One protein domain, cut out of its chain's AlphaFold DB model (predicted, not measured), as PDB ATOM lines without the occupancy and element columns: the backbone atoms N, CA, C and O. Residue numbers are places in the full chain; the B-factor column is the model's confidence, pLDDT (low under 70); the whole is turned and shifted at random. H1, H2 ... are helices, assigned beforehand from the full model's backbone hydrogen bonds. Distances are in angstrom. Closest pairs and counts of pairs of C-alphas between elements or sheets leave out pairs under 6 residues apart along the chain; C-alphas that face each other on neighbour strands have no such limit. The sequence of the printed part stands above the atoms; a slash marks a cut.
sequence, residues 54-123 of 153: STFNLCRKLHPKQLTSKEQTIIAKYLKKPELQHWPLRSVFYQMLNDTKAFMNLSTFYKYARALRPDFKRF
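What this domain is: This is residues 54 to 123 of the 153 residues of an uncharacterized protein of Leptospira alstonii serovar Pingchang str. 80-412 (UniProt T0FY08). Three short helices cross one another in a small cluster: H1 lies along the long axis on one side, and H2 and H3, set steeply to each other, lie on the other side of the cluster. A loop of residues 54 to 68 reaches out beyond the beginning of H1 and makes one end of the long axis, while the link from H1 to H2 makes the other. The printed part has 70 residues with three named helices, H1, H2 and H3 in that order, and no named strand; the class is all helix, though only 33 of the 70 residues are in named elements. The whole is compact, with a radius of gyration of the C-alphas of 11.9 A, and its spans are 36 by 25 by 18 A.

Where its parts are: Begin with the longest helix, H1, residues 69 to 80: find C-alpha 69 at (25.381, -47.483, 16.535), and from there the helix runs 16.4 A to C-alpha 80 at (40.788, -49.133, 11.014). Next look for H2, residues 89 to 98, which measures 14.3 A from first to last C-alpha. H3, residues 106 to 116, runs 15.0 A and ends at C-alpha 116, at (33.483, -42.611, 8.978).

How they stand to each other: Start from H1 and look at Ala 76: its C-alpha is 6.5 A from that of Leu 116, the closest pair between H1 and H3. These two helices touch, and their lines are about perpendicular, at 77 degrees. Further along H1, residues 78 to 79 alone touch H2, and only just, with 3 pairs of C-alphas within 8 A. The closest pair there is Tyr 78 and Val 92, whose C-alphas are 7.1 A apart. H1 and H2 run opposite ways at a steep tilt of 59 degrees. H2 and H3 touch as well, with the closest C-alphas, those of Phe 93 and Leu 106, 7.1 A apart. They run opposite ways at a steep tilt of 67 degrees. The helix packing is mostly crossed, with no shallow tilt among these three pairs. In the backbones of H1, H2 and H3, every O i to N i+4 pair is within hydrogen-bond range.

The domain as a whole: The two C-alphas farthest apart are those of Leu 62 and Glu 83, at 36.8 A. You will find residues 54 to 68 to be a long stretch with no named element, its C-alphas 9 to 21 A from the mean of the C-alphas. The links from H1 to H2, 8 residues, and from H2 to H3, 7 residues, are short. The printed part has no cut. Its mean pLDDT is 90.3, and no printed residue is under 70.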
ATOM      1  N   SER A  54      24.568 -38.800  16.062       82.06
ATOM      2  CA  SER A  54      24.602 -39.565  14.813       82.06
ATOM      3  C   SER A  54      25.652 -39.021  13.844       82.06
ATOM      4  O   SER A  54      25.807 -37.813  13.690       82.06
ATOM      5  N   THR A  55      26.261 -39.918  13.073       81.00
ATOM      6  CA  THR A  55      27.217 -39.595  11.998       81.00
ATOM      7  C   THR A  55      26.684 -38.648  10.922       81.00
ATOM      8  O   THR A  55      27.465 -37.961  10.274       81.00
ATOM      9  N   PHE A  56      25.367 -38.592  10.718       84.12
ATOM     10  CA  PHE A  56      24.741 -37.763   9.681       84.12
ATOM     11  C   PHE A  56      23.944 -36.580  10.243       84.12
ATOM     12  O   PHE A  56      23.196 -35.959   9.494       84.12
ATOM     13  N   ASN A  57      24.054 -36.273  11.541       84.12
ATOM     14  CA  ASN A  57      23.207 -35.286  12.229       84.12
ATOM     15  C   ASN A  57      21.691 -35.537  12.067       84.12
ATOM     16  O   ASN A  57      20.888 -34.607  12.142       84.12
ATOM     17  N   LEU A  58      21.288 -36.794  11.861       84.50
ATOM     18  CA  LEU A  58      19.909 -37.244  11.676       84.50
ATOM     19  C   LEU A  58      19.518 -38.207  12.799       84.50
ATOM     20  O   LEU A  58      20.230 -39.167  13.094       84.50
ATOM     21  N   CYS A  59      18.365 -37.972  13.419       84.38
ATOM     22  CA  CYS A  59      17.881 -38.830  14.496       84.38
ATOM     23  C   CYS A  59      17.310 -40.151  13.959       84.38
ATOM     24  O   CYS A  59      16.359 -40.140  13.176       84.38
ATOM     25  N   ARG A  60      17.789 -41.294  14.472       85.25
ATOM     26  CA  ARG A  60      17.284 -42.626  14.085       85.25
ATOM     27  C   ARG A  60      15.791 -42.824  14.337       85.25
ATOM     28  O   ARG A  60      15.142 -43.508  13.558       85.25
ATOM     29  N   LYS A  61      15.235 -42.211  15.392       84.38
ATOM     30  CA  LYS A  61      13.794 -42.293  15.701       84.38
ATOM     31  C   LYS A  61      12.934 -41.716  14.569       84.38
ATOM     32  O   LYS A  61      11.838 -42.201  14.330       84.38
ATOM     33  N   LEU A  62      13.444 -40.696  13.875       84.81
ATOM     34  CA  LEU A  62      12.795 -40.078  12.715       84.81
ATOM     35  C   LEU A  62      13.208 -40.749  11.397       84.81
ATOM     36  O   LEU A  62      12.439 -40.765  10.439       84.81
ATOM     37  N   HIS A  63      14.414 -41.320  11.348       86.19
ATOM     38  CA  HIS A  63      14.994 -41.957  10.169       86.19
ATOM     39  C   HIS A  63      15.359 -43.425  10.457       86.19
ATOM     40  O   HIS A  63      16.542 -43.760  10.561       86.19
ATOM     41  N   PRO A  64      14.370 -44.335  10.539       85.94
ATOM     42  CA  PRO A  64      14.593 -45.725  10.957       85.94
ATOM     43  C   PRO A  64      15.469 -46.536   9.992       85.94
ATOM     44  O   PRO A  64      16.040 -47.544  10.378       85.94
ATOM     45  N   LYS A  65      15.636 -46.080   8.743       88.69
ATOM     46  CA  LYS A  65      16.489 -46.723   7.724       88.69
ATOM     47  C   LYS A  65      17.996 -46.471   7.928       88.69
ATOM     48  O   LYS A  65      18.797 -46.761   7.040       88.69
ATOM     49  N   GLN A  66      18.391 -45.849   9.038       90.94
ATOM     50  CA  GLN A  66      19.793 -45.645   9.398       90.94
ATOM     51  C   GLN A  66      20.376 -46.886  10.078       90.94
ATOM     52  O   GLN A  66      19.672 -47.602  10.780       90.94
ATOM     53  N   LEU A  67      21.687 -47.086   9.933       92.12
ATOM     54  CA  LEU A  67      22.393 -48.134  10.661       92.12
ATOM     55  C   LEU A  67      22.403 -47.828  12.160       92.12
ATOM     56  O   LEU A  67      22.514 -46.672  12.597       92.12
ATOM     57  N   THR A  68      22.339 -48.879  12.959       90.81
ATOM     58  CA  THR A  68      22.479 -48.814  14.410       90.81
ATOM     59  C   THR A  68      23.888 -48.369  14.806       90.81
ATOM     60  O   THR A  68      24.837 -48.450  14.026       90.81
ATOM     61  N   SER A  69      24.054 -47.889  16.044       89.44
ATOM     62  CA  SER A  69      25.381 -47.483  16.535       89.44
ATOM     63  C   SER A  69      26.347 -48.667  16.519       89.44
ATOM     64  O   SER A  69      27.500 -48.499  16.146       89.44
ATOM     65  N   LYS A  70      25.854 -49.866  16.860       91.62
ATOM     66  CA  LYS A  70      26.644 -51.102  16.881       91.62
ATOM     67  C   LYS A  70      27.217 -51.419  15.496       91.62
ATOM     68  O   LYS A  70      28.422 -51.606  15.371       91.62
ATOM     69  N   GLU A  71      26.386 -51.392  14.456       93.81
ATOM     70  CA  GLU A  71      26.826 -51.627  13.072       93.81
ATOM     71  C   GLU A  71      27.830 -50.570  12.602       93.81
ATOM     72  O   GLU A  71      28.842 -50.907  11.992       93.81
ATOM     73  N   GLN A  72      27.607 -49.295  12.935       93.75
ATOM     74  CA  GLN A  72      28.550 -48.221  12.608       93.75
ATOM     75  C   GLN A  72      29.914 -48.437  13.272       93.75
ATOM     76  O   GLN A  72      30.950 -48.270  12.628       93.75
ATOM     77  N   THR A  73      29.929 -48.854  14.542       93.75
ATOM     78  CA  THR A  73      31.164 -49.199  15.254       93.75
ATOM     79  C   THR A  73      31.874 -50.381  14.599       93.75
ATOM     80  O   THR A  73      33.097 -50.360  14.489       93.75
ATOM     81  N   ILE A  74      31.140 -51.389  14.125       95.69
ATOM     82  CA  ILE A  74      31.716 -52.528  13.400       95.69
ATOM     83  C   ILE A  74      32.379 -52.053  12.105       95.69
ATOM     84  O   ILE A  74      33.557 -52.338  11.906       95.69
ATOM     85  N   ILE A  75      31.691 -51.254  11.279       95.00
ATOM     86  CA  ILE A  75      32.283 -50.672  10.061       95.00
ATOM     87  C   ILE A  75      33.569 -49.915  10.406       95.00
ATOM     88  O   ILE A  75      34.606 -50.139   9.785       95.00
ATOM     89  N   ALA A  76      33.526 -49.049  11.423       94.06
ATOM     90  CA  ALA A  76      34.685 -48.270  11.843       94.06
ATOM     91  C   ALA A  76      35.863 -49.161  12.271       94.06
ATOM     92  O   ALA A  76      37.006 -48.848  11.942       94.06
ATOM     93  N   LYS A  77      35.602 -50.283  12.955       95.00
ATOM     94  CA  LYS A  77      36.633 -51.263  13.321       95.00
ATOM     95  C   LYS A  77      37.281 -51.877  12.081       95.00
ATOM     96  O   LYS A  77      38.501 -51.842  11.983       95.00
ATOM     97  N   TYR A  78      36.499 -52.368  11.115       94.44
ATOM     98  CA  TYR A  78      37.041 -52.953   9.878       94.44
ATOM     99  C   TYR A  78      37.850 -51.950   9.059       94.44
ATOM    100  O   TYR A  78      38.914 -52.288   8.551       94.44
ATOM    101  N   LEU A  79      37.390 -50.700   8.976       92.81
ATOM    102  CA  LEU A  79      38.109 -49.652   8.256       92.81
ATOM    103  C   LEU A  79      39.404 -49.224   8.946       92.81
ATOM    104  O   LEU A  79      40.250 -48.651   8.270       92.81
ATOM    105  N   LYS A  80      39.570 -49.460  10.253       92.94
ATOM    106  CA  LYS A  80      40.788 -49.133  11.014       92.94
ATOM    107  C   LYS A  80      41.792 -50.286  11.094       92.94
ATOM    108  O   LYS A  80      42.907 -50.058  11.553       92.94
ATOM    109  N   LYS A  81      41.433 -51.498  10.657       93.25
ATOM    110  CA  LYS A  81      42.354 -52.642  10.656       93.25
ATOM    111  C   LYS A  81      43.547 -52.359   9.725       93.25
ATOM    112  O   LYS A  81      43.309 -52.062   8.550       93.25
ATOM    113  N   PRO A  82      44.801 -52.471  10.202       89.81
ATOM    114  CA  PRO A  82      45.984 -52.182   9.387       89.81
ATOM    115  C   PRO A  82      46.108 -53.143   8.195       89.81
ATOM    116  O   PRO A  82      46.402 -52.717   7.081       89.81
ATOM    117  N   GLU A  83      45.756 -54.414   8.397       92.25
ATOM    118  CA  GLU A  83      45.751 -55.471   7.371       92.25
ATOM    119  C   GLU A  83      44.871 -55.129   6.156       92.25
ATOM    120  O   GLU A  83      45.193 -55.464   5.017       92.25
ATOM    121  N   LEU A  84      43.767 -54.412   6.388       89.69
ATOM    122  CA  LEU A  84      42.761 -54.096   5.371       89.69
ATOM    123  C   LEU A  84      42.950 -52.705   4.753       89.69
ATOM    124  O   LEU A  84      42.200 -52.313   3.858       89.69
ATOM    125  N   GLN A  85      43.942 -51.933   5.198       85.75
ATOM    126  CA  GLN A  85      44.133 -50.546   4.765       85.75
ATOM    127  C   GLN A  85      44.475 -50.418   3.274       85.75
ATOM    128  O   GLN A  85      44.163 -49.406   2.642       85.75
ATOM    129  N   HIS A  86      45.104 -51.449   2.710       86.38
ATOM    130  CA  HIS A  86      45.477 -51.532   1.297       86.38
ATOM    131  C   HIS A  86      44.420 -52.233   0.439       86.38
ATOM    132  O   HIS A  86      44.614 -52.392  -0.762       86.38
ATOM    133  N   TRP A  87      43.308 -52.667   1.029       90.19
ATOM    134  CA  TRP A  87      42.270 -53.387   0.307       90.19
ATOM    135  C   TRP A  87      41.244 -52.413  -0.270       90.19
ATOM    136  O   TRP A  87      40.936 -51.392   0.350       90.19
ATOM    137  N   PRO A  88      40.639 -52.711  -1.431       90.94
ATOM    138  CA  PRO A  88      39.504 -51.932  -1.895       90.94
ATOM    139  C   PRO A  88      38.326 -52.098  -0.928       90.94
ATOM    140  O   PRO A  88      38.049 -53.194  -0.446       90.94
ATOM    141  N   LEU A  89      37.572 -51.014  -0.705       92.25
ATOM    142  CA  LEU A  89      36.401 -50.997   0.187       92.25
ATOM    143  C   LEU A  89      35.409 -52.138  -0.095       92.25
ATOM    144  O   LEU A  89      34.792 -52.664   0.824       92.25
ATOM    145  N   ARG A  90      35.277 -52.546  -1.365       93.06
ATOM    146  CA  ARG A  90      34.435 -53.680  -1.757       93.06
ATOM    147  C   ARG A  90      34.890 -54.996  -1.123       93.06
ATOM    148  O   ARG A  90      34.049 -55.753  -0.657       93.06
ATOM    149  N   SER A  91      36.194 -55.264  -1.101       93.38
ATOM    150  CA  SER A  91      36.742 -56.477  -0.484       93.38
ATOM    151  C   SER A  91      36.593 -56.433   1.033       93.38
ATOM    152  O   SER A  91      36.185 -57.423   1.623       93.38
ATOM    153  N   VAL A  92      36.810 -55.267   1.655       94.12
ATOM    154  CA  VAL A  92      36.568 -55.071   3.097       94.12
ATOM    155  C   VAL A  92      35.111 -55.369   3.466       94.12
ATOM    156  O   VAL A  92      34.848 -56.011   4.479       94.12
ATOM    157  N   PHE A  93      34.159 -54.946   2.631       95.62
ATOM    158  CA  PHE A  93      32.743 -55.252   2.818       95.62
ATOM    159  C   PHE A  93      32.459 -56.756   2.787       95.62
ATOM    160  O   PHE A  93      31.786 -57.262   3.681       95.62
ATOM    161  N   TYR A  94      32.977 -57.479   1.791       95.38
ATOM    162  CA  TYR A  94      32.766 -58.925   1.712       95.38
ATOM    163  C   TYR A  94      33.479 -59.682   2.833       95.38
ATOM    164  O   TYR A  94      32.901 -60.619   3.366       95.38
ATOM    165  N   GLN A  95      34.658 -59.228   3.272       94.94
ATOM    166  CA  GLN A  95      35.306 -59.779   4.464       94.94
ATOM    167  C   GLN A  95      34.407 -59.635   5.701       94.94
ATOM    168  O   GLN A  95      34.196 -60.593   6.433       94.94
ATOM    169  N   MET A  96      33.820 -58.455   5.909       95.56
ATOM    170  CA  MET A  96      32.897 -58.209   7.022       95.56
ATOM    171  C   MET A  96      31.634 -59.087   6.953       95.56
ATOM    172  O   MET A  96      31.139 -59.513   7.998       95.56
ATOM    173  N   LEU A  97      31.115 -59.346   5.745       94.75
ATOM    174  CA  LEU A  97      29.985 -60.257   5.535       94.75
ATOM    175  C   LEU A  97      30.358 -61.714   5.828       94.75
ATOM    176  O   LEU A  97      29.591 -62.394   6.502       94.75
ATOM    177  N   ASN A  98      31.528 -62.167   5.370       94.25
ATOM    178  CA  ASN A  98      32.037 -63.516   5.634       94.25
ATOM    179  C   ASN A  98      32.235 -63.750   7.136       94.25
ATOM    180  O   ASN A  98      31.881 -64.803   7.654       94.25
ATOM    181  N   ASP A  99      32.709 -62.732   7.855       93.44
ATOM    182  CA  ASP A  99      32.864 -62.772   9.310       93.44
ATOM    183  C   ASP A  99      31.517 -62.659  10.066       93.44
ATOM    184  O   ASP A  99      31.499 -62.657  11.301       93.44
ATOM    185  N   THR A 100      30.386 -62.528   9.354       92.12
ATOM    186  CA  THR A 100      29.000 -62.397   9.861       92.12
ATOM    187  C   THR A 100      28.783 -61.278  10.890       92.12
ATOM    188  O   THR A 100      27.882 -61.339  11.724       92.12
ATOM    189  N   LYS A 101      29.601 -60.216  10.858       92.06
ATOM    190  CA  LYS A 101      29.572 -59.174  11.904       92.06
ATOM    191  C   LYS A 101      28.460 -58.145  11.727       92.06
ATOM    192  O   LYS A 101      27.903 -57.690  12.721       92.06
ATOM    193  N   ALA A 102      28.168 -57.732  10.498       91.31
ATOM    194  CA  ALA A 102      27.111 -56.764  10.216       91.31
ATOM    195  C   ALA A 102      26.517 -56.992   8.823       91.31
ATOM    196  O   ALA A 102      27.256 -57.172   7.855       91.31
ATOM    197  N   PHE A 103      25.190 -56.918   8.717       91.88
ATOM    198  CA  PHE A 103      24.461 -57.154   7.474       91.88
ATOM    199  C   PHE A 103      23.911 -55.842   6.930       91.88
ATOM    200  O   PHE A 103      23.073 -55.188   7.543       91.88
ATOM    201  N   MET A 104      24.389 -55.435   5.759       94.06
ATOM    202  CA  MET A 104      23.885 -54.253   5.072       94.06
ATOM    203  C   MET A 104      24.145 -54.349   3.577       94.06
ATOM    204  O   MET A 104      24.996 -55.098   3.112       94.06
ATOM    205  N   ASN A 105      23.437 -53.525   2.819       94.94
ATOM    206  CA  ASN A 105      23.674 -53.350   1.394       94.94
ATOM    207  C   ASN A 105      25.036 -52.653   1.146       94.94
ATOM    208  O   ASN A 105      25.424 -51.741   1.880       94.94
ATOM    209  N   LEU A 106      25.731 -53.035   0.069       95.06
ATOM    210  CA  LEU A 106      27.027 -52.480  -0.342       95.06
ATOM    211  C   LEU A 106      27.035 -50.944  -0.513       95.06
ATOM    212  O   LEU A 106      27.973 -50.272  -0.095       95.06
ATOM    213  N   SER A 107      25.996 -50.357  -1.108       94.75
ATOM    214  CA  SER A 107      25.844 -48.898  -1.227       94.75
ATOM    215  C   SER A 107      25.662 -48.213   0.129       94.75
ATOM    216  O   SER A 107      26.236 -47.146   0.352       94.75
ATOM    217  N   THR A 108      24.943 -48.845   1.065       94.81
ATOM    218  CA  THR A 108      24.853 -48.378   2.454       94.81
ATOM    219  C   THR A 108      26.231 -48.419   3.099       94.81
ATOM    220  O   THR A 108      26.672 -47.412   3.647       94.81
ATOM    221  N   PHE A 109      26.958 -49.527   2.954       95.50
ATOM    222  CA  PHE A 109      28.330 -49.635   3.440       95.50
ATOM    223  C   PHE A 109      29.222 -48.520   2.884       95.50
ATOM    224  O   PHE A 109      29.860 -47.821   3.664       95.50
ATOM    225  N   TYR A 110      29.215 -48.270   1.569       94.31
ATOM    226  CA  TYR A 110      29.993 -47.174   0.985       94.31
ATOM    227  C   TYR A 110      29.614 -45.818   1.573       94.31
ATOM    228  O   TYR A 110      30.499 -45.048   1.941       94.31
ATOM    229  N   LYS A 111      28.316 -45.526   1.708       93.69
ATOM    230  CA  LYS A 111      27.846 -44.268   2.299       93.69
ATOM    231  C   LYS A 111      28.428 -44.053   3.700       93.69
ATOM    232  O   LYS A 111      28.932 -42.969   3.983       93.69
ATOM    233  N   TYR A 112      28.386 -45.073   4.556       94.56
ATOM    234  CA  TYR A 112      28.914 -44.979   5.920       94.56
ATOM    235  C   TYR A 112      30.441 -45.000   5.962       94.56
ATOM    236  O   TYR A 112      31.027 -44.220   6.704       94.56
ATOM    237  N   ALA A 113      31.103 -45.808   5.135       93.69
ATOM    238  CA  ALA A 113      32.559 -45.853   5.067       93.69
ATOM    239  C   ALA A 113      33.153 -44.493   4.675       93.69
ATOM    240  O   ALA A 113      34.129 -44.052   5.273       93.69
ATOM    241  N   ARG A 114      32.521 -43.786   3.727       91.25
ATOM    242  CA  ARG A 114      32.935 -42.434   3.323       91.25
ATOM    243  C   ARG A 114      32.737 -41.392   4.423       91.25
ATOM    244  O   ARG A 114      33.538 -40.470   4.495       91.25
ATOM    245  N   ALA A 115      31.698 -41.534   5.245       91.88
ATOM    246  CA  ALA A 115      31.444 -40.634   6.367       91.88
ATOM    247  C   ALA A 115      32.379 -40.907   7.559       91.88
ATOM    248  O   ALA A 115      32.837 -39.973   8.204       91.88
ATOM    249  N   LEU A 116      32.670 -42.181   7.837       91.19
ATOM    250  CA  LEU A 116      33.483 -42.611   8.978       91.19
ATOM    251  C   LEU A 116      34.992 -42.496   8.726       91.19
ATOM    252  O   LEU A 116      35.737 -42.222   9.663       91.19
ATOM    253  N   ARG A 117      35.450 -42.740   7.492       88.31
ATOM    254  CA  ARG A 117      36.868 -42.684   7.114       88.31
ATOM    255  C   ARG A 117      37.041 -42.078   5.710       88.31
ATOM    256  O   ARG A 117      37.211 -42.809   4.726       88.31
ATOM    257  N   PRO A 118      36.954 -40.742   5.574       82.56
ATOM    258  CA  PRO A 118      37.026 -40.066   4.276       82.56
ATOM    259  C   PRO A 118      38.389 -40.220   3.576       82.56
ATOM    260  O   PRO A 118      38.441 -40.201   2.339       82.56
ATOM    261  N   ASP A 119      39.453 -40.426   4.357       83.19
ATOM    262  CA  ASP A 119      40.852 -40.650   3.967       83.19
ATOM    263  C   ASP A 119      41.130 -42.052   3.399       83.19
ATOM    264  O   ASP A 119      42.207 -42.285   2.850       83.19
ATOM    265  N   PHE A 120      40.180 -42.993   3.486       83.31
ATOM    266  CA  PHE A 120      40.396 -44.353   2.993       83.31
ATOM    267  C   PHE A 120      40.756 -44.345   1.493       83.31
ATOM    268  O   PHE A 120      40.052 -43.738   0.669       83.31
ATOM    269  N   LYS A 121      41.853 -45.037   1.138       77.88
ATOM    270  CA  LYS A 121      42.437 -45.045  -0.213       77.88
ATOM    271  C   LYS A 121      41.398 -45.453  -1.261       77.88
ATOM    272  O   LYS A 121      40.735 -46.486  -1.162       77.88
ATOM    273  N   ARG A 122      41.254 -44.623  -2.297       76.25
ATOM    274  CA  ARG A 122      40.355 -44.886  -3.427       76.25
ATOM    275  C   ARG A 122      41.134 -45.527  -4.563       76.25
ATOM    276  O   ARG A 122      41.912 -44.854  -5.230       76.25
ATOM    277  N   PHE A 123      40.845 -46.794  -4.828       77.75
ATOM    278  CA  PHE A 123      41.297 -47.461  -6.043       77.75
ATOM    279  C   PHE A 123      40.483 -46.924  -7.216       77.75
ATOM    280  O   PHE A 123      39.312 -47.263  -7.388       77.75
TER     281      PHE A 123